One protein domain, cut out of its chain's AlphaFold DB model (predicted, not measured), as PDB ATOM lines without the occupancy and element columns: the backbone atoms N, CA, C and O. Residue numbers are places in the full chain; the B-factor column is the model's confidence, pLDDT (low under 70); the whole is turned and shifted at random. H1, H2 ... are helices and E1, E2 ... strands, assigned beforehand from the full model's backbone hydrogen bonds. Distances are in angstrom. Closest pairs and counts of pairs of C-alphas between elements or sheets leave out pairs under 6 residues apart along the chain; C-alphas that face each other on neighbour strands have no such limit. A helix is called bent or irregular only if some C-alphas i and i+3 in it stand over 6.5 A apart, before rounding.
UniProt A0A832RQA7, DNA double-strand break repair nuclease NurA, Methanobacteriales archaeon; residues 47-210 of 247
ATOM      1  N   ALA A  47     -57.550  26.329 -18.582       96.38
ATOM      2  CA  ALA A  47     -56.921  25.216 -17.883       96.38
ATOM      3  C   ALA A  47     -55.933  25.730 -16.841       96.38
ATOM      4  O   ALA A  47     -55.122  26.610 -17.128       96.38
ATOM      5  N   ALA A  48     -55.976  25.179 -15.630       96.25
ATOM      6  CA  ALA A  48     -55.179  25.637 -14.501       96.25
ATOM      7  C   ALA A  48     -54.160  24.590 -14.053       96.25
ATOM      8  O   ALA A  48     -54.512  23.462 -13.715       96.25
ATOM      9  N   LEU A  49     -52.887  24.986 -14.006       94.81
ATOM     10  CA  LEU A  49     -51.780  24.162 -13.530       94.81
ATOM     11  C   LEU A  49     -51.561  24.330 -12.022       94.81
ATOM     12  O   LEU A  49     -51.260  25.424 -11.529       94.81
ATOM     13  N   ALA A  50     -51.535  23.205 -11.317       92.38
ATOM     14  CA  ALA A  50     -51.021  23.087  -9.962       92.38
ATOM     15  C   ALA A  50     -49.872  22.074  -9.899       92.38
ATOM     16  O   ALA A  50     -49.792  21.117 -10.666       92.38
ATOM     17  N   ALA A  51     -48.950  22.282  -8.961       92.50
ATOM     18  CA  ALA A  51     -47.833  21.370  -8.777       92.50
ATOM     19  C   ALA A  51     -47.321  21.368  -7.344       92.50
ATOM     20  O   ALA A  51     -47.084  22.420  -6.733       92.50
ATOM     21  N   ALA A  52     -47.048  20.170  -6.845       93.06
ATOM     22  CA  ALA A  52     -46.530  19.915  -5.514       93.06
ATOM     23  C   ALA A  52     -45.241  19.096  -5.593       93.06
ATOM     24  O   ALA A  52     -45.025  18.315  -6.519       93.06
ATOM     25  N   SER A  53     -44.368  19.274  -4.606       93.38
ATOM     26  CA  SER A  53     -43.202  18.416  -4.448       93.38
ATOM     27  C   SER A  53     -42.984  18.046  -2.987       93.38
ATOM     28  O   SER A  53     -43.156  18.866  -2.085       93.38
ATOM     29  N   GLY A  54     -42.615  16.790  -2.765       93.19
ATOM     30  CA  GLY A  54     -42.261  16.224  -1.473       93.19
ATOM     31  C   GLY A  54     -40.829  15.711  -1.503       93.19
ATOM     32  O   GLY A  54     -40.371  15.164  -2.507       93.19
ATOM     33  N   VAL A  55     -40.107  15.896  -0.400       92.62
ATOM     34  CA  VAL A  55     -38.738  15.398  -0.245       92.62
ATOM     35  C   VAL A  55     -38.626  14.686   1.094       92.62
ATOM     36  O   VAL A  55     -38.854  15.301   2.133       92.62
ATOM     37  N   SER A  56     -38.237  13.414   1.064       92.38
ATOM     38  CA  SER A  56     -37.898  12.631   2.254       92.38
ATOM     39  C   SER A  56     -36.423  12.258   2.233       92.38
ATOM     40  O   SER A  56     -35.856  11.979   1.175       92.38
ATOM     41  N   GLU A  57     -35.792  12.234   3.401       90.44
ATOM     42  CA  GLU A  57     -34.395  11.832   3.549       90.44
ATOM     43  C   GLU A  57     -34.304  10.385   4.044       90.44
ATOM     44  O   GLU A  57     -34.995   9.998   4.984       90.44
ATOM     45  N   LEU A  58     -33.453   9.583   3.403       88.25
ATOM     46  CA  LEU A  58     -33.169   8.203   3.784       88.25
ATOM     47  C   LEU A  58     -31.673   7.934   3.611       88.25
ATOM     48  O   LEU A  58     -31.175   7.874   2.489       88.25
ATOM     49  N   SER A  59     -30.945   7.772   4.717       86.31
ATOM     50  CA  SER A  59     -29.502   7.466   4.706       86.31
ATOM     51  C   SER A  59     -28.669   8.431   3.841       86.31
ATOM     52  O   SER A  59     -27.781   8.019   3.096       86.31
ATOM     53  N   GLY A  60     -28.990   9.730   3.893       81.56
ATOM     54  CA  GLY A  60     -28.349  10.782   3.092       81.56
ATOM     55  C   GLY A  60     -28.816  10.863   1.632       81.56
ATOM     56  O   GLY A  60     -28.476  11.820   0.932       81.56
ATOM     57  N   LEU A  61     -29.616   9.908   1.154       88.88
ATOM     58  CA  LEU A  61     -30.330  10.013  -0.117       88.88
ATOM     59  C   LEU A  61     -31.596  10.846   0.071       88.88
ATOM     60  O   LEU A  61     -32.236  10.796   1.122       88.88
ATOM     61  N   ARG A  62     -31.988  11.585  -0.965       89.81
ATOM     62  CA  ARG A  62     -33.263  12.306  -0.988       89.81
ATOM     63  C   ARG A  62     -34.225  11.670  -1.974       89.81
ATOM     64  O   ARG A  62     -34.019  11.760  -3.182       89.81
ATOM     65  N   LEU A  63     -35.283  11.077  -1.440       93.56
ATOM     66  CA  LEU A  63     -36.440  10.620  -2.198       93.56
ATOM     67  C   LEU A  63     -37.278  11.848  -2.538       93.56
ATOM     68  O   LEU A  63     -37.807  12.507  -1.644       93.56
ATOM     69  N   THR A  64     -37.338  12.188  -3.818       93.94
ATOM     70  CA  THR A  64     -38.090  13.336  -4.325       93.94
ATOM     71  C   THR A  64     -39.288  12.830  -5.102       93.94
ATOM     72  O   THR A  64     -39.121  12.052  -6.036       93.94
ATOM     73  N   ALA A  65     -40.473  13.300  -4.735       96.06
ATOM     74  CA  ALA A  65     -41.697  13.102  -5.493       96.06
ATOM     75  C   ALA A  65     -42.198  14.467  -5.968       96.06
ATOM     76  O   ALA A  65     -42.262  15.413  -5.184       96.06
ATOM     77  N   ILE A  66     -42.530  14.579  -7.246       96.19
ATOM     78  CA  ILE A  66     -43.159  15.755  -7.841       96.19
ATOM     79  C   ILE A  66     -44.443  15.280  -8.504       96.19
ATOM     80  O   ILE A  66     -44.419  14.295  -9.239       96.19
ATOM     81  N   ASN A  67     -45.535  15.990  -8.238       96.38
ATOM     82  CA  ASN A  67     -46.802  15.814  -8.927       96.38
ATOM     83  C   ASN A  67     -47.204  17.139  -9.568       96.38
ATOM     84  O   ASN A  67     -47.035  18.203  -8.962       96.38
ATOM     85  N   THR A  68     -47.733  17.065 -10.776       95.69
ATOM     86  CA  THR A  68     -48.263  18.188 -11.539       95.69
ATOM     87  C   THR A  68     -49.618  17.799 -12.081       95.69
ATOM     88  O   THR A  68     -49.790  16.683 -12.559       95.69
ATOM     89  N   GLU A  69     -50.550  18.729 -12.052       96.50
ATOM     90  CA  GLU A  69     -51.921  18.503 -12.474       96.50
ATOM     91  C   GLU A  69     -52.382  19.734 -13.240       96.50
ATOM     92  O   GLU A  69     -52.113  20.861 -12.818       96.50
ATOM     93  N   VAL A  70     -53.006  19.515 -14.391       96.94
ATOM     94  CA  VAL A  70     -53.724  20.557 -15.119       96.94
ATOM     95  C   VAL A  70     -55.185  20.154 -15.166       96.94
ATOM     96  O   VAL A  70     -55.477  19.043 -15.598       96.94
ATOM     97  N   ILE A  71     -56.061  21.050 -14.725       96.75
ATOM     98  CA  ILE A  71     -57.511  20.845 -14.699       96.75
ATOM     99  C   ILE A  71     -58.139  21.880 -15.633       96.75
ATOM    100  O   ILE A  71     -57.834  23.069 -15.492       96.75
ATOM    101  N   SER A  72     -58.962  21.452 -16.587       95.75
ATOM    102  CA  SER A  72     -59.773  22.359 -17.408       95.75
ATOM    103  C   SER A  72     -61.072  22.766 -16.713       95.75
ATOM    104  O   SER A  72     -61.521  22.140 -15.756       95.75
ATOM    105  N   ASP A  73     -61.714  23.800 -17.239       91.94
ATOM    106  CA  ASP A  73     -63.102  24.161 -16.939       91.94
ATOM    107  C   ASP A  73     -64.125  23.044 -17.238       91.94
ATOM    108  O   ASP A  73     -65.200  23.019 -16.643       91.94
ATOM    109  N   SER A  74     -63.783  22.102 -18.120       90.69
ATOM    110  CA  SER A  74     -64.546  20.879 -18.405       90.69
ATOM    111  C   SER A  74     -64.289  19.717 -17.431       90.69
ATOM    112  O   SER A  74     -64.763  18.608 -17.686       90.69
ATOM    113  N   ASP A  75     -63.551  19.945 -16.338       91.94
ATOM    114  CA  ASP A  75     -63.109  18.937 -15.359       91.94
ATOM    115  C   ASP A  75     -62.210  17.822 -15.947       91.94
ATOM    116  O   ASP A  75     -62.016  16.770 -15.328       91.94
ATOM    117  N   GLU A  76     -61.620  18.024 -17.132       95.75
ATOM    118  CA  GLU A  76     -60.614  17.109 -17.677       95.75
ATOM    119  C   GLU A  76     -59.268  17.336 -16.983       95.75
ATOM    120  O   GLU A  76     -58.808  18.467 -16.809       95.75
ATOM    121  N   ILE A  77     -58.620  16.236 -16.590       96.00
ATOM    122  CA  ILE A  77     -57.399  16.268 -15.783       96.00
ATOM    123  C   ILE A  77     -56.242  15.647 -16.557       96.00
ATOM    124  O   ILE A  77     -56.313  14.508 -17.022       96.00
ATOM    125  N   ILE A  78     -55.134  16.383 -16.637       95.81
ATOM    126  CA  ILE A  78     -53.853  15.884 -17.135       95.81
ATOM    127  C   ILE A  78     -52.856  15.843 -15.987       95.81
ATOM    128  O   ILE A  78     -52.420  16.872 -15.463       95.81
ATOM    129  N   GLU A  79     -52.458  14.630 -15.628       95.06
ATOM    130  CA  GLU A  79     -51.511  14.371 -14.552       95.06
ATOM    131  C   GLU A  79     -50.093  14.139 -15.082       95.06
ATOM    132  O   GLU A  79     -49.864  13.498 -16.110       95.06
ATOM    133  N   GLY A  80     -49.117  14.603 -14.311       93.38
ATOM    134  CA  GLY A  80     -47.706  14.330 -14.517       93.38
ATOM    135  C   GLY A  80     -47.043  14.032 -13.183       93.38
ATOM    136  O   GLY A  80     -47.263  14.726 -12.194       93.38
ATOM    137  N   SER A  81     -46.196  13.008 -13.142       93.88
ATOM    138  CA  SER A  81     -45.491  12.637 -11.919       93.88
ATOM    139  C   SER A  81     -44.027  12.310 -12.176       93.88
ATOM    140  O   SER A  81     -43.626  11.854 -13.249       93.88
ATOM    141  N   LEU A  82     -43.202  12.568 -11.167       94.81
ATOM    142  CA  LEU A  82     -41.794  12.209 -11.158       94.81
ATOM    143  C   LEU A  82     -41.408  11.704  -9.774       94.81
ATOM    144  O   LEU A  82     -41.526  12.423  -8.783       94.81
ATOM    145  N   LEU A  83     -40.852  10.497  -9.739       94.06
ATOM    146  CA  LEU A  83     -40.144   9.960  -8.585       94.06
ATOM    147  C   LEU A  83     -38.647   9.900  -8.902       94.06
ATOM    148  O   LEU A  83     -38.242   9.369  -9.940       94.06
ATOM    149  N   ASP A  84     -37.821  10.444  -8.013       92.19
ATOM    150  CA  ASP A  84     -36.368  10.431  -8.170       92.19
ATOM    151  C   ASP A  84     -35.631  10.206  -6.846       92.19
ATOM    152  O   ASP A  84     -36.126  10.521  -5.761       92.19
ATOM    153  N   VAL A  85     -34.411   9.677  -6.946       92.56
ATOM    154  CA  VAL A  85     -33.502   9.460  -5.819       92.56
ATOM    155  C   VAL A  85     -32.253  10.304  -6.029       92.56
ATOM    156  O   VAL A  85     -31.353   9.960  -6.798       92.56
ATOM    157  N   LEU A  86     -32.174  11.420  -5.313       91.81
ATOM    158  CA  LEU A  86     -31.073  12.362  -5.439       91.81
ATOM    159  C   LEU A  86     -29.970  12.037  -4.426       91.81
ATOM    160  O   LEU A  86     -30.194  11.978  -3.216       91.81
ATOM    161  N   LYS A  87     -28.751  11.848  -4.933       90.38
ATOM    162  CA  LYS A  87     -27.548  11.608  -4.125       90.38
ATOM    163  C   LYS A  87     -27.103  12.879  -3.375       90.38
ATOM    164  O   LYS A  87     -27.394  13.977  -3.843       90.38
ATOM    165  N   PRO A  88     -26.350  12.774  -2.266       88.69
ATOM    166  CA  PRO A  88     -25.884  13.940  -1.514       88.69
ATOM    167  C   PRO A  88     -25.026  14.903  -2.352       88.69
ATOM    168  O   PRO A  88     -23.986  14.512  -2.882       88.69
ATOM    169  N   HIS A  89     -25.428  16.177  -2.437       89.31
ATOM    170  CA  HIS A  89     -24.588  17.287  -2.913       89.31
ATOM    171  C   HIS A  89     -25.174  18.658  -2.517       89.31
ATOM    172  O   HIS A  89     -26.360  18.796  -2.221       89.31
ATOM    173  N   ALA A  90     -24.361  19.718  -2.570       87.75
ATOM    174  CA  ALA A  90     -24.760  21.070  -2.144       87.75
ATOM    175  C   ALA A  90     -25.899  21.710  -2.974       87.75
ATOM    176  O   ALA A  90     -26.540  22.655  -2.529       87.75
ATOM    177  N   GLY A  91     -26.149  21.204  -4.182       88.69
ATOM    178  CA  GLY A  91     -27.137  21.738  -5.129       88.69
ATOM    179  C   GLY A  91     -28.509  21.064  -5.071       88.69
ATOM    180  O   GLY A  91     -29.315  21.271  -5.970       88.69
ATOM    181  N   LEU A  92     -28.782  20.226  -4.065       90.31
ATOM    182  CA  LEU A  92     -29.999  19.408  -4.005       90.31
ATOM    183  C   LEU A  92     -31.298  20.223  -4.050       90.31
ATOM    184  O   LEU A  92     -32.231  19.849  -4.752       90.31
ATOM    185  N   LYS A  93     -31.357  21.348  -3.324       90.62
ATOM    186  CA  LYS A  93     -32.542  22.227  -3.333       90.62
ATOM    187  C   LYS A  93     -32.816  22.793  -4.729       90.62
ATOM    188  O   LYS A  93     -33.972  22.895  -5.124       90.62
ATOM    189  N   ASP A  94     -31.759  23.146  -5.458       92.38
ATOM    190  CA  ASP A  94     -31.877  23.681  -6.813       92.38
ATOM    191  C   ASP A  94     -32.295  22.585  -7.806       92.38
ATOM    192  O   ASP A  94     -33.139  22.855  -8.648       92.38
ATOM    193  N   ARG A  95     -31.827  21.335  -7.651       93.25
ATOM    194  CA  ARG A  95     -32.303  20.205  -8.478       93.25
ATOM    195  C   ARG A  95     -33.790  19.938  -8.312       93.25
ATOM    196  O   ARG A  95     -34.506  19.917  -9.301       93.25
ATOM    197  N   VAL A  96     -34.272  19.784  -7.073       93.19
ATOM    198  CA  VAL A  96     -35.708  19.547  -6.809       93.19
ATOM    199  C   VAL A  96     -36.554  20.656  -7.431       93.19
ATOM    200  O   VAL A  96     -37.577  20.387  -8.052       93.19
ATOM    201  N   ARG A  97     -36.103  21.906  -7.303       91.19
ATOM    202  CA  ARG A  97     -36.772  23.058  -7.906       91.19
ATOM    203  C   ARG A  97     -36.758  23.004  -9.435       91.19
ATOM    204  O   ARG A  97     -37.806  23.208 -10.035       91.19
ATOM    205  N   ASN A  98     -35.604  22.740 -10.049       93.31
ATOM    206  CA  ASN A  98     -35.475  22.660 -11.503       93.31
ATOM    207  C   ASN A  98     -36.341  21.529 -12.064       93.31
ATOM    208  O   ASN A  98     -37.081  21.750 -13.012       93.31
ATOM    209  N   LEU A  99     -36.306  20.347 -11.444       94.19
ATOM    210  CA  LEU A  99     -37.139  19.208 -11.827       94.19
ATOM    211  C   LEU A  99     -38.631  19.539 -11.709       94.19
ATOM    212  O   LEU A  99     -39.376  19.246 -12.636       94.19
ATOM    213  N   LYS A 100     -39.058  20.206 -10.626       93.62
ATOM    214  CA  LYS A 100     -40.452  20.652 -10.469       93.62
ATOM    215  C   LYS A 100     -40.872  21.589 -11.599       93.62
ATOM    216  O   LYS A 100     -41.892  21.343 -12.229       93.62
ATOM    217  N   ALA A 101     -40.061  22.609 -11.883       92.50
ATOM    218  CA  ALA A 101     -40.333  23.561 -12.957       92.50
ATOM    219  C   ALA A 101     -40.394  22.866 -14.328       92.50
ATOM    220  O   ALA A 101     -41.296  23.118 -15.117       92.50
ATOM    221  N   ILE A 102     -39.466  21.942 -14.606       94.19
ATOM    222  CA  ILE A 102     -39.490  21.137 -15.832       94.19
ATOM    223  C   ILE A 102     -40.803  20.346 -15.928       94.19
ATOM    224  O   ILE A 102     -41.442  20.384 -16.973       94.19
ATOM    225  N   CYS A 103     -41.228  19.655 -14.866       94.69
ATOM    226  CA  CYS A 103     -42.500  18.925 -14.858       94.69
ATOM    227  C   CYS A 103     -43.699  19.856 -15.106       94.69
ATOM    228  O   CYS A 103     -44.528  19.552 -15.958       94.69
ATOM    229  N   GLU A 104     -43.754  21.008 -14.428       94.50
ATOM    230  CA  GLU A 104     -44.812  22.019 -14.573       94.50
ATOM    231  C   GLU A 104     -44.985  22.458 -16.035       94.50
ATOM    232  O   GLU A 104     -46.079  22.367 -16.596       94.50
ATOM    233  N   PHE A 105     -43.895  22.876 -16.690       93.88
ATOM    234  CA  PHE A 105     -43.954  23.362 -18.072       93.88
ATOM    235  C   PHE A 105     -44.305  22.272 -19.078       93.88
ATOM    236  O   PHE A 105     -44.896  22.555 -20.113       93.88
ATOM    237  N   ARG A 106     -43.976  21.018 -18.791       93.38
ATOM    238  CA  ARG A 106     -44.296  19.911 -19.695       93.38
ATOM    239  C   ARG A 106     -45.714  19.448 -19.587       93.38
ATOM    240  O   ARG A 106     -46.333  19.195 -20.612       93.38
ATOM    241  N   ASN A 107     -46.220  19.377 -18.364       94.88
ATOM    242  CA  ASN A 107     -47.623  19.091 -18.154       94.88
ATOM    243  C   ASN A 107     -48.482  20.195 -18.782       94.88
ATOM    244  O   ASN A 107     -49.468  19.904 -19.443       94.88
ATOM    245  N   SER A 108     -48.021  21.449 -18.695       95.06
ATOM    246  CA  SER A 108     -48.621  22.585 -19.405       95.06
ATOM    247  C   SER A 108     -48.586  22.414 -20.924       95.06
ATOM    248  O   SER A 108     -49.595  22.608 -21.589       95.06
ATOM    249  N   ILE A 109     -47.439  22.025 -21.491       95.00
ATOM    250  CA  ILE A 109     -47.320  21.739 -22.927       95.00
ATOM    251  C   ILE A 109     -48.292  20.629 -23.347       95.00
ATOM    252  O   ILE A 109     -48.946  20.755 -24.379       95.00
ATOM    253  N   ASN A 110     -48.390  19.562 -22.550       95.06
ATOM    254  CA  ASN A 110     -49.309  18.462 -22.805       95.06
ATOM    255  C   ASN A 110     -50.762  18.952 -22.795       95.06
ATOM    256  O   ASN A 110     -51.497  18.711 -23.744       95.06
ATOM    257  N   ALA A 111     -51.138  19.736 -21.785       95.00
ATOM    258  CA  ALA A 111     -52.473  20.307 -21.679       95.00
ATOM    259  C   ALA A 111     -52.834  21.247 -22.827       95.00
ATOM    260  O   ALA A 111     -53.939  21.171 -23.352       95.00
ATOM    261  N   VAL A 112     -51.894  22.070 -23.292       95.56
ATOM    262  CA  VAL A 112     -52.112  22.916 -24.474       95.56
ATOM    263  C   VAL A 112     -52.349  22.078 -25.735       95.56
ATOM    264  O   VAL A 112     -53.135  22.474 -26.590       95.56
ATOM    265  N   ASN A 113     -51.693  20.922 -25.871       93.88
ATOM    266  CA  ASN A 113     -51.883  20.052 -27.034       93.88
ATOM    267  C   ASN A 113     -53.223  19.295 -26.991       93.88
ATOM    268  O   ASN A 113     -53.892  19.199 -28.023       93.88
ATOM    269  N   GLU A 114     -53.571  18.746 -25.827       94.94
ATOM    270  CA  GLU A 114     -54.718  17.851 -25.639       94.94
ATOM    271  C   GLU A 114     -56.022  18.627 -25.406       94.94
ATOM    272  O   GLU A 114     -56.982  18.441 -26.148       94.94
ATOM    273  N   LEU A 115     -56.031  19.542 -24.430       95.00
ATOM    274  CA  LEU A 115     -57.227  20.283 -24.002       95.00
ATOM    275  C   LEU A 115     -57.470  21.532 -24.857       95.00
ATOM    276  O   LEU A 115     -58.605  21.960 -25.013       95.00
ATOM    277  N   LYS A 116     -56.396  22.107 -25.424       94.81
ATOM    278  CA  LYS A 116     -56.425  23.328 -26.254       94.81
ATOM    279  C   LYS A 116     -57.237  24.476 -25.620       94.81
ATOM    280  O   LYS A 116     -58.117  25.015 -26.288       94.81
ATOM    281  N   PRO A 117     -56.948  24.851 -24.360       95.19
ATOM    282  CA  PRO A 117     -57.650  25.947 -23.707       95.19
ATOM    283  C   PRO A 117     -57.326  27.270 -24.406       95.19
ATOM    284  O   PRO A 117     -56.201  27.460 -24.884       95.19
ATOM    285  N   ASP A 118     -58.274  28.203 -24.392       95.12
ATOM    286  CA  ASP A 118     -58.039  29.580 -24.833       95.12
ATOM    287  C   ASP A 118     -57.041  30.285 -23.907       95.12
ATOM    288  O   ASP A 118     -56.240  31.100 -24.358       95.12
ATOM    289  N   LEU A 119     -57.055  29.941 -22.614       94.81
ATOM    290  CA  LEU A 119     -56.188  30.541 -21.607       94.81
ATOM    291  C   LEU A 119     -55.600  29.503 -20.642       94.81
ATOM    292  O   LEU A 119     -56.313  28.773 -19.950       94.81
ATOM    293  N   LEU A 120     -54.272  29.487 -20.528       96.12
ATOM    294  CA  LEU A 120     -53.561  28.668 -19.549       96.12
ATOM    295  C   LEU A 120     -53.251  29.480 -18.284       96.12
ATOM    296  O   LEU A 120     -52.488  30.447 -18.315       96.12
ATOM    297  N   LEU A 121     -53.768  29.033 -17.144       95.12
ATOM    298  CA  LEU A 121     -53.486  29.601 -15.832       95.12
ATOM    299  C   LEU A 121     -52.342  28.833 -15.164       95.12
ATOM    300  O   LEU A 121     -52.414  27.624 -14.947       95.12
ATOM    301  N   MET A 122     -51.276  29.533 -14.794       92.56
ATOM    302  CA  MET A 122     -50.123  28.953 -14.109       92.56
ATOM    303  C   MET A 122     -50.011  29.480 -12.684       92.56
ATOM    304  O   MET A 122     -50.061  30.683 -12.450       92.56
ATOM    305  N   ASN A 123     -49.784  28.590 -11.720       88.19
ATOM    306  CA  ASN A 123     -49.514  28.995 -10.345       88.19
ATOM    307  C   ASN A 123     -48.074  29.517 -10.181       88.19
ATOM    308  O   ASN A 123     -47.102  28.794 -10.405       88.19
ATOM    309  N   GLY A 124     -47.938  30.755  -9.715       85.25
ATOM    310  CA  GLY A 124     -46.673  31.428  -9.441       85.25
ATOM    311  C   GLY A 124     -46.384  32.580 -10.401       85.25
ATOM    312  O   GLY A 124     -47.254  33.057 -11.118       85.25
ATOM    313  N   SER A 125     -45.142  33.063 -10.383       84.12
ATOM    314  CA  SER A 125     -44.684  34.140 -11.265       84.12
ATOM    315  C   SER A 125     -43.856  33.565 -12.412       84.12
ATOM    316  O   SER A 125     -42.794  32.970 -12.181       84.12
ATOM    317  N   LEU A 126     -44.301  33.783 -13.654       81.94
ATOM    318  CA  LEU A 126     -43.513  33.439 -14.839       81.94
ATOM    319  C   LEU A 126     -42.210  34.247 -14.861       81.94
ATOM    320  O   LEU A 126     -41.136  33.680 -15.049       81.94
ATOM    321  N   MET A 127     -42.290  35.545 -14.550       78.50
ATOM    322  CA  MET A 127     -41.131  36.432 -14.451       78.50
ATOM    323  C   MET A 127     -40.136  35.946 -13.392       78.50
ATOM    324  O   MET A 127     -38.951  35.789 -13.675       78.50
ATOM    325  N   GLY A 128     -40.616  35.604 -12.193       78.06
ATOM    326  CA  GLY A 128     -39.780  35.048 -11.126       78.06
ATOM    327  C   GLY A 128     -39.144  33.700 -11.483       78.06
ATOM    328  O   GLY A 128     -38.110  33.336 -10.919       78.06
ATOM    329  N   THR A 129     -39.732  32.967 -12.428       79.44
ATOM    330  CA  THR A 129     -39.178  31.712 -12.943       79.44
ATOM    331  C   THR A 129     -38.129  31.959 -14.031       79.44
ATOM    332  O   THR A 129     -37.075  31.329 -13.995       79.44
ATOM    333  N   VAL A 130     -38.371  32.903 -14.946       81.50
ATOM    334  CA  VAL A 130     -37.470  33.248 -16.062       81.50
ATOM    335  C   VAL A 130     -36.254  34.056 -15.605       81.50
ATOM    336  O   VAL A 130     -35.131  33.734 -15.984       81.50
ATOM    337  N   LEU A 131     -36.452  35.090 -14.782       77.19
ATOM    338  CA  LEU A 131     -35.373  35.977 -14.327       77.19
ATOM    339  C   LEU A 131     -34.438  35.314 -13.318       77.19
ATOM    340  O   LEU A 131     -33.359  35.835 -13.036       77.19
ATOM    341  N   ARG A 132     -34.834  34.177 -12.736       78.56
ATOM    342  CA  ARG A 132     -34.001  33.498 -11.750       78.56
ATOM    343  C   ARG A 132     -32.729  32.972 -12.432       78.56
ATOM    344  O   ARG A 132     -32.823  32.125 -13.318       78.56
ATOM    345  N   PRO A 133     -31.531  33.385 -11.977       81.19
ATOM    346  CA  PRO A 133     -30.289  32.926 -12.580       81.19
ATOM    347  C   PRO A 133     -30.145  31.407 -12.494       81.19
ATOM    348  O   PRO A 133     -30.371  30.804 -11.436       81.19
ATOM    349  N   VAL A 134     -29.696  30.787 -13.586       87.62
ATOM    350  CA  VAL A 134     -29.366  29.359 -13.601       87.62
ATOM    351  C   VAL A 134     -28.243  29.097 -12.601       87.62
ATOM    352  O   VAL A 134     -27.169  29.708 -12.644       87.62
ATOM    353  N   LYS A 135     -28.482  28.166 -11.674       90.12
ATOM    354  CA  LYS A 135     -27.515  27.848 -10.625       90.12
ATOM    355  C   LYS A 135     -26.182  27.408 -11.237       90.12
ATOM    356  O   LYS A 135     -26.138  26.574 -12.134       90.12
ATOM    357  N   TYR A 136     -25.094  27.939 -10.679       90.31
ATOM    358  CA  TYR A 136     -23.711  27.703 -11.105       90.31
ATOM    359  C   TYR A 136     -23.311  28.308 -12.455       90.31
ATOM    360  O   TYR A 136     -22.175  28.077 -12.866       90.31
ATOM    361  N   ASP A 137     -24.144  29.128 -13.102       88.19
ATOM    362  CA  ASP A 137     -23.739  29.784 -14.349       88.19
ATOM    363  C   ASP A 137     -22.465  30.631 -14.167       88.19
ATOM    364  O   ASP A 137     -21.470  30.396 -14.843       88.19
ATOM    365  N   GLY A 138     -22.400  31.509 -13.164       88.50
ATOM    366  CA  GLY A 138     -21.180  32.279 -12.861       88.50
ATOM    367  C   GLY A 138     -20.015  31.475 -12.258       88.50
ATOM    368  O   GLY A 138     -18.966  32.042 -11.979       88.50
ATOM    369  N   ILE A 139     -20.189  30.172 -12.006       91.00
ATOM    370  CA  ILE A 139     -19.213  29.323 -11.295       91.00
ATOM    371  C   ILE A 139     -18.573  28.291 -12.230       91.00
ATOM    372  O   ILE A 139     -17.430  27.888 -12.018       91.00
ATOM    373  N   LEU A 140     -19.303  27.810 -13.237       93.69
ATOM    374  CA  LEU A 140     -18.781  26.834 -14.189       93.69
ATOM    375  C   LEU A 140     -17.841  27.506 -15.192       93.69
ATOM    376  O   LEU A 140     -18.187  28.514 -15.803       93.69
ATOM    377  N   GLY A 141     -16.672  26.899 -15.407       94.50
ATOM    378  CA  GLY A 141     -15.720  27.354 -16.418       94.50
ATOM    379  C   GLY A 141     -16.272  27.231 -17.842       94.50
ATOM    380  O   GLY A 141     -17.104  26.364 -18.134       94.50
ATOM    381  N   THR A 142     -15.779  28.085 -18.741       94.25
ATOM    382  CA  THR A 142     -16.195  28.156 -20.153       94.25
ATOM    383  C   THR A 142     -16.086  26.805 -20.862       94.25
ATOM    384  O   THR A 142     -16.986  26.444 -21.621       94.25
ATOM    385  N   ASP A 143     -15.052  26.013 -20.569       94.81
ATOM    386  CA  ASP A 143     -14.847  24.691 -21.177       94.81
ATOM    387  C   ASP A 143     -15.984  23.720 -20.842       94.81
ATOM    388  O   ASP A 143     -16.518  23.046 -21.724       94.81
ATOM    389  N   VAL A 144     -16.428  23.710 -19.579       95.75
ATOM    390  CA  VAL A 144     -17.545  22.872 -19.119       95.75
ATOM    391  C   VAL A 144     -18.837  23.294 -19.815       95.75
ATOM    392  O   VAL A 144     -19.550  22.451 -20.359       95.75
ATOM    393  N   LYS A 145     -19.129  24.601 -19.869       95.62
ATOM    394  CA  LYS A 145     -20.326  25.115 -20.557       95.62
ATOM    395  C   LYS A 145     -20.304  24.799 -22.053       95.62
ATOM    396  O   LYS A 145     -21.331  24.426 -22.619       95.62
ATOM    397  N   THR A 146     -19.141  24.917 -22.690       95.12
ATOM    398  CA  THR A 146     -18.945  24.604 -24.113       95.12
ATOM    399  C   THR A 146     -19.180  23.122 -24.376       95.12
ATOM    400  O   THR A 146     -19.886  22.766 -25.323       95.12
ATOM    401  N   TRP A 147     -18.672  22.256 -23.498       95.44
ATOM    402  CA  TRP A 147     -18.922  20.823 -23.568       95.44
ATOM    403  C   TRP A 147     -20.416  20.504 -23.432       95.44
ATOM    404  O   TRP A 147     -20.953  19.775 -24.266       95.44
ATOM    405  N   ILE A 148     -21.108  21.087 -22.446       95.69
ATOM    406  CA  ILE A 148     -22.555  20.890 -22.243       95.69
ATOM    407  C   ILE A 148     -23.342  21.357 -23.471       95.69
ATOM    408  O   ILE A 148     -24.211  20.634 -23.964       95.69
ATOM    409  N   ARG A 149     -23.016  22.539 -24.010       94.00
ATOM    410  CA  ARG A 149     -23.660  23.085 -25.213       94.00
ATOM    411  C   ARG A 149     -23.507  22.141 -26.408       94.00
ATOM    412  O   ARG A 149     -24.480  21.893 -27.117       94.00
ATOM    413  N   LYS A 150     -22.308  21.594 -26.619       92.75
ATOM    414  CA  LYS A 150     -22.009  20.712 -27.755       92.75
ATOM    415  C   LYS A 150     -22.648  19.325 -27.621       92.75
ATOM    416  O   LYS A 150     -23.163  18.808 -28.609       92.75
ATOM    417  N   ASN A 151     -22.609  18.728 -26.430       93.06
ATOM    418  CA  ASN A 151     -22.940  17.310 -26.237       93.06
ATOM    419  C   ASN A 151     -24.359  17.059 -25.709       93.06
ATOM    420  O   ASN A 151     -24.949  16.023 -26.025       93.06
ATOM    421  N   CYS A 152     -24.908  17.990 -24.925       94.12
ATOM    422  CA  CYS A 152     -26.209  17.837 -24.271       94.12
ATOM    423  C   CYS A 152     -27.255  18.751 -24.904       94.12
ATOM    424  O   CYS A 152     -28.289  18.278 -25.370       94.12
ATOM    425  N   LEU A 153     -26.974  20.058 -24.971       91.62
ATOM    426  CA  LEU A 153     -27.990  21.072 -25.265       91.62
ATOM    427  C   LEU A 153     -28.689  20.841 -26.605       91.62
ATOM    428  O   LEU A 153     -29.912  20.854 -26.665       91.62
ATOM    429  N   LYS A 154     -27.925  20.529 -27.660       87.81
ATOM    430  CA  LYS A 154     -28.480  20.255 -28.994       87.81
ATOM    431  C   LYS A 154     -29.498  19.106 -28.987       87.81
ATOM    432  O   LYS A 154     -30.484  19.172 -29.710       87.81
ATOM    433  N   LYS A 155     -29.279  18.073 -28.165       89.50
ATOM    434  CA  LYS A 155     -30.204  16.937 -28.029       89.50
ATOM    435  C   LYS A 155     -31.478  17.343 -27.289       89.50
ATOM    436  O   LYS A 155     -32.561  16.995 -27.737       89.50
ATOM    437  N   ILE A 156     -31.348  18.119 -26.212       92.06
ATOM    438  CA  ILE A 156     -32.496  18.608 -25.429       92.06
ATOM    439  C   ILE A 156     -33.371  19.540 -26.276       92.06
ATOM    440  O   ILE A 156     -34.586  19.371 -26.337       92.06
ATOM    441  N   THR A 157     -32.758  20.500 -26.973       89.25
ATOM    442  CA  THR A 157     -33.480  21.471 -27.804       89.25
ATOM    443  C   THR A 157     -34.200  20.803 -28.975       89.25
ATOM    444  O   THR A 157     -35.347  21.146 -29.245       89.25
ATOM    445  N   ASN A 158     -33.560  19.834 -29.638       87.81
ATOM    446  CA  ASN A 158     -34.124  19.160 -30.811       87.81
ATOM    447  C   ASN A 158     -35.054  17.989 -30.467       87.81
ATOM    448  O   ASN A 158     -35.626  17.397 -31.379       87.81
ATOM    449  N   SER A 159     -35.181  17.623 -29.191       85.75
ATOM    450  CA  SER A 159     -36.077  16.544 -28.794       85.75
ATOM    451  C   SER A 159     -37.526  16.905 -29.119       85.75
ATOM    452  O   SER A 159     -38.011  17.959 -28.692       85.75
ATOM    453  N   THR A 160     -38.204  16.013 -29.844       81.38
ATOM    454  CA  THR A 160     -39.652  16.053 -30.097       81.38
ATOM    455  C   THR A 160     -40.457  15.494 -28.930       81.38
ATOM    456  O   THR A 160     -41.650  15.745 -28.840       81.38
ATOM    457  N   ASP A 161     -39.810  14.744 -28.038       83.62
ATOM    458  CA  ASP A 161     -40.417  14.289 -26.797       83.62
ATOM    459  C   ASP A 161     -40.428  15.454 -25.802       83.62
ATOM    460  O   ASP A 161     -39.396  15.854 -25.248       83.62
ATOM    461  N   GLU A 162     -41.608  16.043 -25.638       79.50
ATOM    462  CA  GLU A 162     -41.853  17.163 -24.735       79.50
ATOM    463  C   GLU A 162     -42.156  16.702 -23.303       79.50
ATOM    464  O   GLU A 162     -42.171  17.537 -22.408       79.50
ATOM    465  N   LEU A 163     -42.316  15.398 -23.048       78.38
ATOM    466  CA  LEU A 163     -42.701  14.859 -21.740       78.38
ATOM    467  C   LEU A 163     -41.483  14.377 -20.923       78.38
ATOM    468  O   LEU A 163     -41.442  14.557 -19.702       78.38
ATOM    469  N   SER A 164     -40.436  13.843 -21.566       86.38
ATOM    470  CA  SER A 164     -39.273  13.228 -20.884       86.38
ATOM    471  C   SER A 164     -38.207  14.191 -20.367       86.38
ATOM    472  O   SER A 164     -37.838  15.146 -21.044       86.38
ATOM    473  N   ILE A 165     -37.655  13.954 -19.156       91.44
ATOM    474  CA  ILE A 165     -36.590  14.795 -18.543       91.44
ATOM    475  C   ILE A 165     -35.243  14.461 -19.166       91.44
ATOM    476  O   ILE A 165     -34.579  13.513 -18.751       91.44
ATOM    477  N   HIS A 166     -34.828  15.244 -20.163       91.38
ATOM    478  CA  HIS A 166     -33.688  14.914 -21.011       91.38
ATOM    479  C   HIS A 166     -32.369  15.074 -20.268       91.38
ATOM    480  O   HIS A 166     -31.472  14.249 -20.443       91.38
ATOM    481  N   SER A 167     -32.243  16.074 -19.391       91.69
ATOM    482  CA  SER A 167     -31.052  16.287 -18.552       91.69
ATOM    483  C   SER A 167     -30.690  15.065 -17.706       91.69
ATOM    484  O   SER A 167     -29.501  14.799 -17.522       91.69
ATOM    485  N   ARG A 168     -31.673  14.259 -17.276       90.56
ATOM    486  CA  ARG A 168     -31.430  13.034 -16.489       90.56
ATOM    487  C   ARG A 168     -30.619  11.998 -17.256       90.56
ATOM    488  O   ARG A 168     -29.761  11.347 -16.667       90.56
ATOM    489  N   SER A 169     -30.817  11.896 -18.572       91.81
ATOM    490  CA  SER A 169     -30.041  10.975 -19.415       91.81
ATOM    491  C   SER A 169     -28.540  11.305 -19.449       91.81
ATOM    492  O   SER A 169     -27.723  10.447 -19.780       91.81
ATOM    493  N   PHE A 170     -28.157  12.526 -19.055       93.75
ATOM    494  CA  PHE A 170     -26.770  12.986 -19.021       93.75
ATOM    495  C   PHE A 170     -26.149  12.996 -17.619       93.75
ATOM    496  O   PHE A 170     -24.950  13.251 -17.520       93.75
ATOM    497  N   ASP A 171     -26.903  12.711 -16.549       91.69
ATOM    498  CA  ASP A 171     -26.418  12.828 -15.161       91.69
ATOM    499  C   ASP A 171     -25.149  11.987 -14.933       91.69
ATOM    500  O   ASP A 171     -24.125  12.497 -14.477       91.69
ATOM    501  N   GLY A 172     -25.171  10.715 -15.350       91.19
ATOM    502  CA  GLY A 172     -24.013   9.819 -15.262       91.19
ATOM    503  C   GLY A 172     -22.782  10.372 -15.984       91.19
ATOM    504  O   GLY A 172     -21.748  10.596 -15.361       91.19
ATOM    505  N   ILE A 173     -22.918  10.692 -17.274       94.56
ATOM    506  CA  ILE A 173     -21.802  11.175 -18.103       94.56
ATOM    507  C   ILE A 173     -21.236  12.497 -17.570       94.56
ATOM    508  O   ILE A 173     -20.017  12.667 -17.525       94.56
ATOM    509  N   LEU A 174     -22.089  13.436 -17.152       94.44
ATOM    510  CA  LEU A 174     -21.651  14.716 -16.589       94.44
ATOM    511  C   LEU A 174     -20.883  14.517 -15.284       94.44
ATOM    512  O   LEU A 174     -19.824  15.120 -15.089       94.44
ATOM    513  N   ARG A 175     -21.394  13.655 -14.402       91.88
ATOM    514  CA  ARG A 175     -20.724  13.333 -13.141       91.88
ATOM    515  C   ARG A 175     -19.394  12.639 -13.369       91.88
ATOM    516  O   ARG A 175     -18.437  12.987 -12.689       91.88
ATOM    517  N   ASP A 176     -19.313  11.712 -14.310       92.81
ATOM    518  CA  ASP A 176     -18.090  10.946 -14.549       92.81
ATOM    519  C   ASP A 176     -17.022  11.806 -15.239       92.81
ATOM    520  O   ASP A 176     -15.850  11.769 -14.860       92.81
ATOM    521  N   THR A 177     -17.438  12.665 -16.176       94.12
ATOM    522  CA  THR A 177     -16.545  13.574 -16.916       94.12
ATOM    523  C   THR A 177     -15.985  14.679 -16.022       94.12
ATOM    524  O   THR A 177     -14.791  14.967 -16.064       94.12
ATOM    525  N   PHE A 178     -16.830  15.311 -15.201       94.38
ATOM    526  CA  PHE A 178     -16.454  16.506 -14.432       94.38
ATOM    527  C   PHE A 178     -16.287  16.259 -12.931       94.38
ATOM    528  O   PHE A 178     -15.967  17.192 -12.193       94.38
ATOM    529  N   ARG A 179     -16.538  15.030 -12.458       92.62
ATOM    530  CA  ARG A 179     -16.477  14.627 -11.040       92.62
ATOM    531  C   ARG A 179     -17.258  15.569 -10.115       92.62
ATOM    532  O   ARG A 179     -16.835  15.870  -9.002       92.62
ATOM    533  N   SER A 180     -18.399  16.075 -10.589       92.62
ATOM    534  CA  SER A 180     -19.171  17.128  -9.924       92.62
ATOM    535  C   SER A 180     -20.650  17.076 -10.301       92.62
ATOM    536  O   SER A 180     -20.994  16.760 -11.435       92.62
ATOM    537  N   TYR A 181     -21.526  17.462  -9.368       93.25
ATOM    538  CA  TYR A 181     -22.957  17.668  -9.638       93.25
ATOM    539  C   TYR A 181     -23.276  19.063 -10.183       93.25
ATOM    540  O   TYR A 181     -24.375  19.276 -10.682       93.25
ATOM    541  N   LYS A 182     -22.353  20.035 -10.100       95.38
ATOM    542  CA  LYS A 182     -22.620  21.407 -10.576       95.38
ATOM    543  C   LYS A 182     -23.056  21.447 -12.056       95.38
ATOM    544  O   LYS A 182     -24.037  22.133 -12.332       95.38
ATOM    545  N   PRO A 183     -22.420  20.698 -12.985       95.94
ATOM    546  CA  PRO A 183     -22.854  20.626 -14.385       95.94
ATOM    547  C   PRO A 183     -24.263  20.053 -14.568       95.94
ATOM    548  O   PRO A 183     -24.982  20.489 -15.460       95.94
ATOM    549  N   VAL A 184     -24.661  19.106 -13.712       95.50
ATOM    550  CA  VAL A 184     -25.989  18.472 -13.735       95.50
ATOM    551  C   VAL A 184     -27.058  19.487 -13.349       95.50
ATOM    552  O   VAL A 184     -27.985  19.719 -14.117       95.50
ATOM    553  N   VAL A 185     -26.879  20.164 -12.205       95.56
ATOM    554  CA  VAL A 185     -27.820  21.197 -11.733       95.56
ATOM    555  C   VAL A 185     -27.933  22.340 -12.745       95.56
ATOM    556  O   VAL A 185     -29.022  22.856 -12.983       95.56
ATOM    557  N   TYR A 186     -26.808  22.728 -13.350       95.94
ATOM    558  CA  TYR A 186     -26.784  23.735 -14.404       95.94
ATOM    559  C   TYR A 186     -27.590  23.287 -15.632       95.94
ATOM    560  O   TYR A 186     -28.438  24.038 -16.102       95.94
ATOM    561  N   LEU A 187     -27.375  22.061 -16.128       96.31
ATOM    562  CA  LEU A 187     -28.103  21.539 -17.288       96.31
ATOM    563  C   LEU A 187     -29.613  21.447 -17.034       96.31
ATOM    564  O   LEU A 187     -30.384  21.818 -17.913       96.31
ATOM    565  N   GLU A 188     -30.032  21.007 -15.846       95.69
ATOM    566  CA  GLU A 188     -31.448  20.997 -15.444       95.69
ATOM    567  C   GLU A 188     -32.045  22.412 -15.456       95.69
ATOM    568  O   GLU A 188     -33.140  22.620 -15.972       95.69
ATOM    569  N   GLY A 189     -31.320  23.418 -14.955       94.38
ATOM    570  CA  GLY A 189     -31.788  24.807 -15.009       94.38
ATOM    571  C   GLY A 189     -31.946  25.320 -16.446       94.38
ATOM    572  O   GLY A 189     -32.931  25.983 -16.763       94.38
ATOM    573  N   ILE A 190     -31.020  24.957 -17.339       94.50
ATOM    574  CA  ILE A 190     -31.119  25.283 -18.770       94.50
ATOM    575  C   ILE A 190     -32.296  24.555 -19.436       94.50
ATOM    576  O   ILE A 190     -32.999  25.152 -20.248       94.50
ATOM    577  N   GLU A 191     -32.545  23.287 -19.104       95.38
ATOM    578  CA  GLU A 191     -33.711  22.555 -19.612       95.38
ATOM    579  C   GLU A 191     -35.035  23.168 -19.134       95.38
ATOM    580  O   GLU A 191     -35.992  23.221 -19.910       95.38
ATOM    581  N   GLY A 192     -35.081  23.698 -17.908       93.12
ATOM    582  CA  GLY A 192     -36.212  24.493 -17.424       93.12
ATOM    583  C   GLY A 192     -36.508  25.682 -18.343       93.12
ATOM    584  O   GLY A 192     -37.633  25.826 -18.814       93.12
ATOM    585  N   LEU A 193     -35.485  26.467 -18.700       92.25
ATOM    586  CA  LEU A 193     -35.630  27.595 -19.636       92.25
ATOM    587  C   LEU A 193     -36.065  27.152 -21.042       92.25
ATOM    588  O   LEU A 193     -36.892  27.809 -21.672       92.25
ATOM    589  N   ILE A 194     -35.544  26.025 -21.539       92.62
ATOM    590  CA  ILE A 194     -35.978  25.454 -22.826       92.62
ATOM    591  C   ILE A 194     -37.452  25.050 -22.770       92.62
ATOM    592  O   ILE A 194     -38.168  25.244 -23.749       92.62
ATOM    593  N   SER A 195     -37.911  24.500 -21.645       92.81
ATOM    594  CA  SER A 195     -39.304  24.078 -21.470       92.81
ATOM    595  C   SER A 195     -40.254  25.280 -21.504       92.81
ATOM    596  O   SER A 195     -41.270  25.223 -22.191       92.81
ATOM    597  N   ILE A 196     -39.869  26.404 -20.887       91.88
ATOM    598  CA  ILE A 196     -40.598  27.682 -21.000       91.88
ATOM    599  C   ILE A 196     -40.662  28.136 -22.457       91.88
ATOM    600  O   ILE A 196     -41.735  28.435 -22.971       91.88
ATOM    601  N   TRP A 197     -39.520  28.154 -23.150       91.38
ATOM    602  CA  TRP A 197     -39.469  28.551 -24.558       91.38
ATOM    603  C   TRP A 197     -40.363  27.673 -25.445       91.38
ATOM    604  O   TRP A 197     -41.036  28.191 -26.335       91.38
ATOM    605  N   LYS A 198     -40.406  26.357 -25.201       92.06
ATOM    606  CA  LYS A 198     -41.295  25.437 -25.924       92.06
ATOM    607  C   LYS A 198     -42.772  25.738 -25.653       92.06
ATOM    608  O   LYS A 198     -43.541  25.779 -26.609       92.06
ATOM    609  N   LEU A 199     -43.150  26.003 -24.401       92.75
ATOM    610  CA  LEU A 199     -44.520  26.383 -24.044       92.75
ATOM    611  C   LEU A 199     -44.943  27.686 -24.741       92.75
ATOM    612  O   LEU A 199     -45.967  27.707 -25.417       92.75
ATOM    613  N   LEU A 200     -44.102  28.724 -24.681       91.88
ATOM    614  CA  LEU A 200     -44.355  30.028 -25.315       91.88
ATOM    615  C   LEU A 200     -44.452  29.968 -26.849       91.88
ATOM    616  O   LEU A 200     -44.958  30.890 -27.485       91.88
ATOM    617  N   ARG A 201     -43.936  28.902 -27.474       91.88
ATOM    618  CA  ARG A 201     -44.112  28.653 -28.913       91.88
ATOM    619  C   ARG A 201     -45.447  28.006 -29.260       91.88
ATOM    620  O   ARG A 201     -45.809  28.036 -30.434       91.88
ATOM    621  N   LYS A 202     -46.128  27.398 -28.288       91.50
ATOM    622  CA  LYS A 202     -47.430  26.748 -28.478       91.50
ATOM    623  C   LYS A 202     -48.582  27.686 -28.170       91.50
ATOM    624  O   LYS A 202     -49.540  27.708 -28.927       91.50
ATOM    625  N   THR A 203     -48.462  28.470 -27.104       92.19
ATOM    626  CA  THR A 203     -49.461  29.468 -26.723       92.19
ATOM    627  C   THR A 203     -48.785  30.721 -26.176       92.19
ATOM    628  O   THR A 203     -47.706  30.652 -25.579       92.19
ATOM    629  N   LYS A 204     -49.410  31.873 -26.417       89.19
ATOM    630  CA  LYS A 204     -49.059  33.151 -25.785       89.19
ATOM    631  C   LYS A 204     -50.070  33.548 -24.710       89.19
ATOM    632  O   LYS A 204     -49.792  34.461 -23.939       89.19
ATOM    633  N   ASP A 205     -51.183  32.831 -24.639       93.69
ATOM    634  CA  ASP A 205     -52.332  33.120 -23.797       93.69
ATOM    635  C   ASP A 205     -52.143  32.409 -22.455       93.69
ATOM    636  O   ASP A 205     -52.737  31.376 -22.144       93.69
ATOM    637  N   ILE A 206     -51.186  32.933 -21.685       93.19
ATOM    638  CA  ILE A 206     -50.776  32.400 -20.387       93.19
ATOM    639  C   ILE A 206     -50.924  33.493 -19.337       93.19
ATOM    640  O   ILE A 206     -50.301  34.549 -19.449       93.19
ATOM    641  N   ILE A 207     -51.656  33.203 -18.262       91.44
ATOM    642  CA  ILE A 207     -51.715  34.060 -17.076       91.44
ATOM    643  C   ILE A 207     -51.036  33.348 -15.912       91.44
ATOM    644  O   ILE A 207     -51.420  32.256 -15.505       91.44
ATOM    645  N   ALA A 208     -50.015  33.991 -15.351       90.62
ATOM    646  CA  ALA A 208     -49.324  33.511 -14.166       90.62
ATOM    647  C   ALA A 208     -49.908  34.189 -12.917       90.62
ATOM    648  O   ALA A 208     -49.785  35.402 -12.749       90.62
ATOM    649  N   VAL A 209     -50.544  33.410 -12.045       89.56
ATOM    650  CA  VAL A 209     -51.235  33.893 -10.846       89.56
ATOM    651  C   VAL A 209     -50.410  33.555  -9.615       89.56
ATOM    652  O   VAL A 209     -50.181  32.386  -9.305       89.56
ATOM    653  N   SER A 210     -50.002  34.570  -8.855       88.25
ATOM    654  CA  SER A 210     -49.283  34.379  -7.595       88.25
ATOM    655  C   SER A 210     -49.992  35.068  -6.440       88.25
ATOM    656  O   SER A 210     -50.251  36.262  -6.483       88.25
TER     657      SER A 210
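Overview. This is residues 47 to 210 of the 247 residues of the protein "DNA double-strand break repair nuclease NurA" of Methanobacteriales archaeon (UniProt A0A832RQA7). A twisted sheet, with three long strands E1, E2 and E3 and two short ones E4 and E5 at one end of its order, curls round the long helix H1, and its other face is bare. H5 packs along H1 on the side away from the long strands, and H3 and H4 pack on H5, making an up-and-down bundle of three. The 164 printed residues hold five named helices and five named strands, in the order E1 E2 E3 H1 E4 H2 H3 H4 H5 E5; the sheet is mixed, in the order E3 E2 E1 E4 E5. The class is mixed, helices and strands; the whole is compact, with a radius of gyration of the C-alphas of 16.0 A and spans of 49 by 36 by 26 A.

Along the chain. E1, residues 47 to 58, begins with C-alpha 47 at (-56.921, 25.216, -17.883) and is 36.4 A long. E2 is residues 61 to 72, 36.3 A, and E3 residues 77 to 86, 28.6 A. E4 is residues 119 to 123; E5, residues 206 to 209, ends with C-alpha 209 at (-51.235, 33.893, -10.846). H1, residues 92 to 114, is 32.9 A long, and H5, residues 182 to 202, 31.1 A. H2 is residues 126 to 130, H3 residues 142 to 158, 22.7 A, and H4 residues 166 to 178, 18.5 A. H3 is only just irregular, with C-alphas 151 and 154 6.9 A apart and a kink of 39 degrees near residue 151; H4 is irregular, with C-alphas 169 and 172 7.4 A apart.

Arrangement. E1, E2 and E3 form a meander, each strand the antiparallel neighbour of the one before; N 52 and O 67 are 2.9 A apart, N 66 and O 82 2.8 A. E4 is parallel to E1, with N 49 and O 121 2.8 A apart, and to E5, with N 207 and O 120 2.9 A apart. E3, H1 and E4 make a split strand-helix-strand unit, E2 and E1 between its strands, with a right-handed crossover; E4, H2 to H5 and E5 make an unsplit one. H1 is on the sheet, in two layers; its closest C-alphas to E2 are those of Glu 104 and Thr 68, 6.0 A. H2 only grazes the sheet, with residues 126 to 127. The hub H5 touches H1 at Gly 192 and Ile 102, closest C-alphas 5.0 A, at a shallow tilt of 20 degrees, the same way. H5 and H4, a helical hairpin, touch through residues 183 to 191 of H5 alone, closest C-alphas Glu 188 and Ser 167, 5.7 A. H3 and H4, also a helical hairpin, touch at Ile 156 and His 166, closest C-alphas 5.9 A. Every O i to N i+4 pair is within hydrogen-bond range in H1, H2 and H5, but 10 of 13 in H3 and 6 of 9 in H4.

Size, cuts and confidence. The C-alphas farthest apart, of Ser 74 and Asp 143, are 49.9 A apart. The printed part has no cut. The link from H2 to H3 is long, with 11 residues. The mean pLDDT of the printed part is 91.8, and no printed residue is under 70.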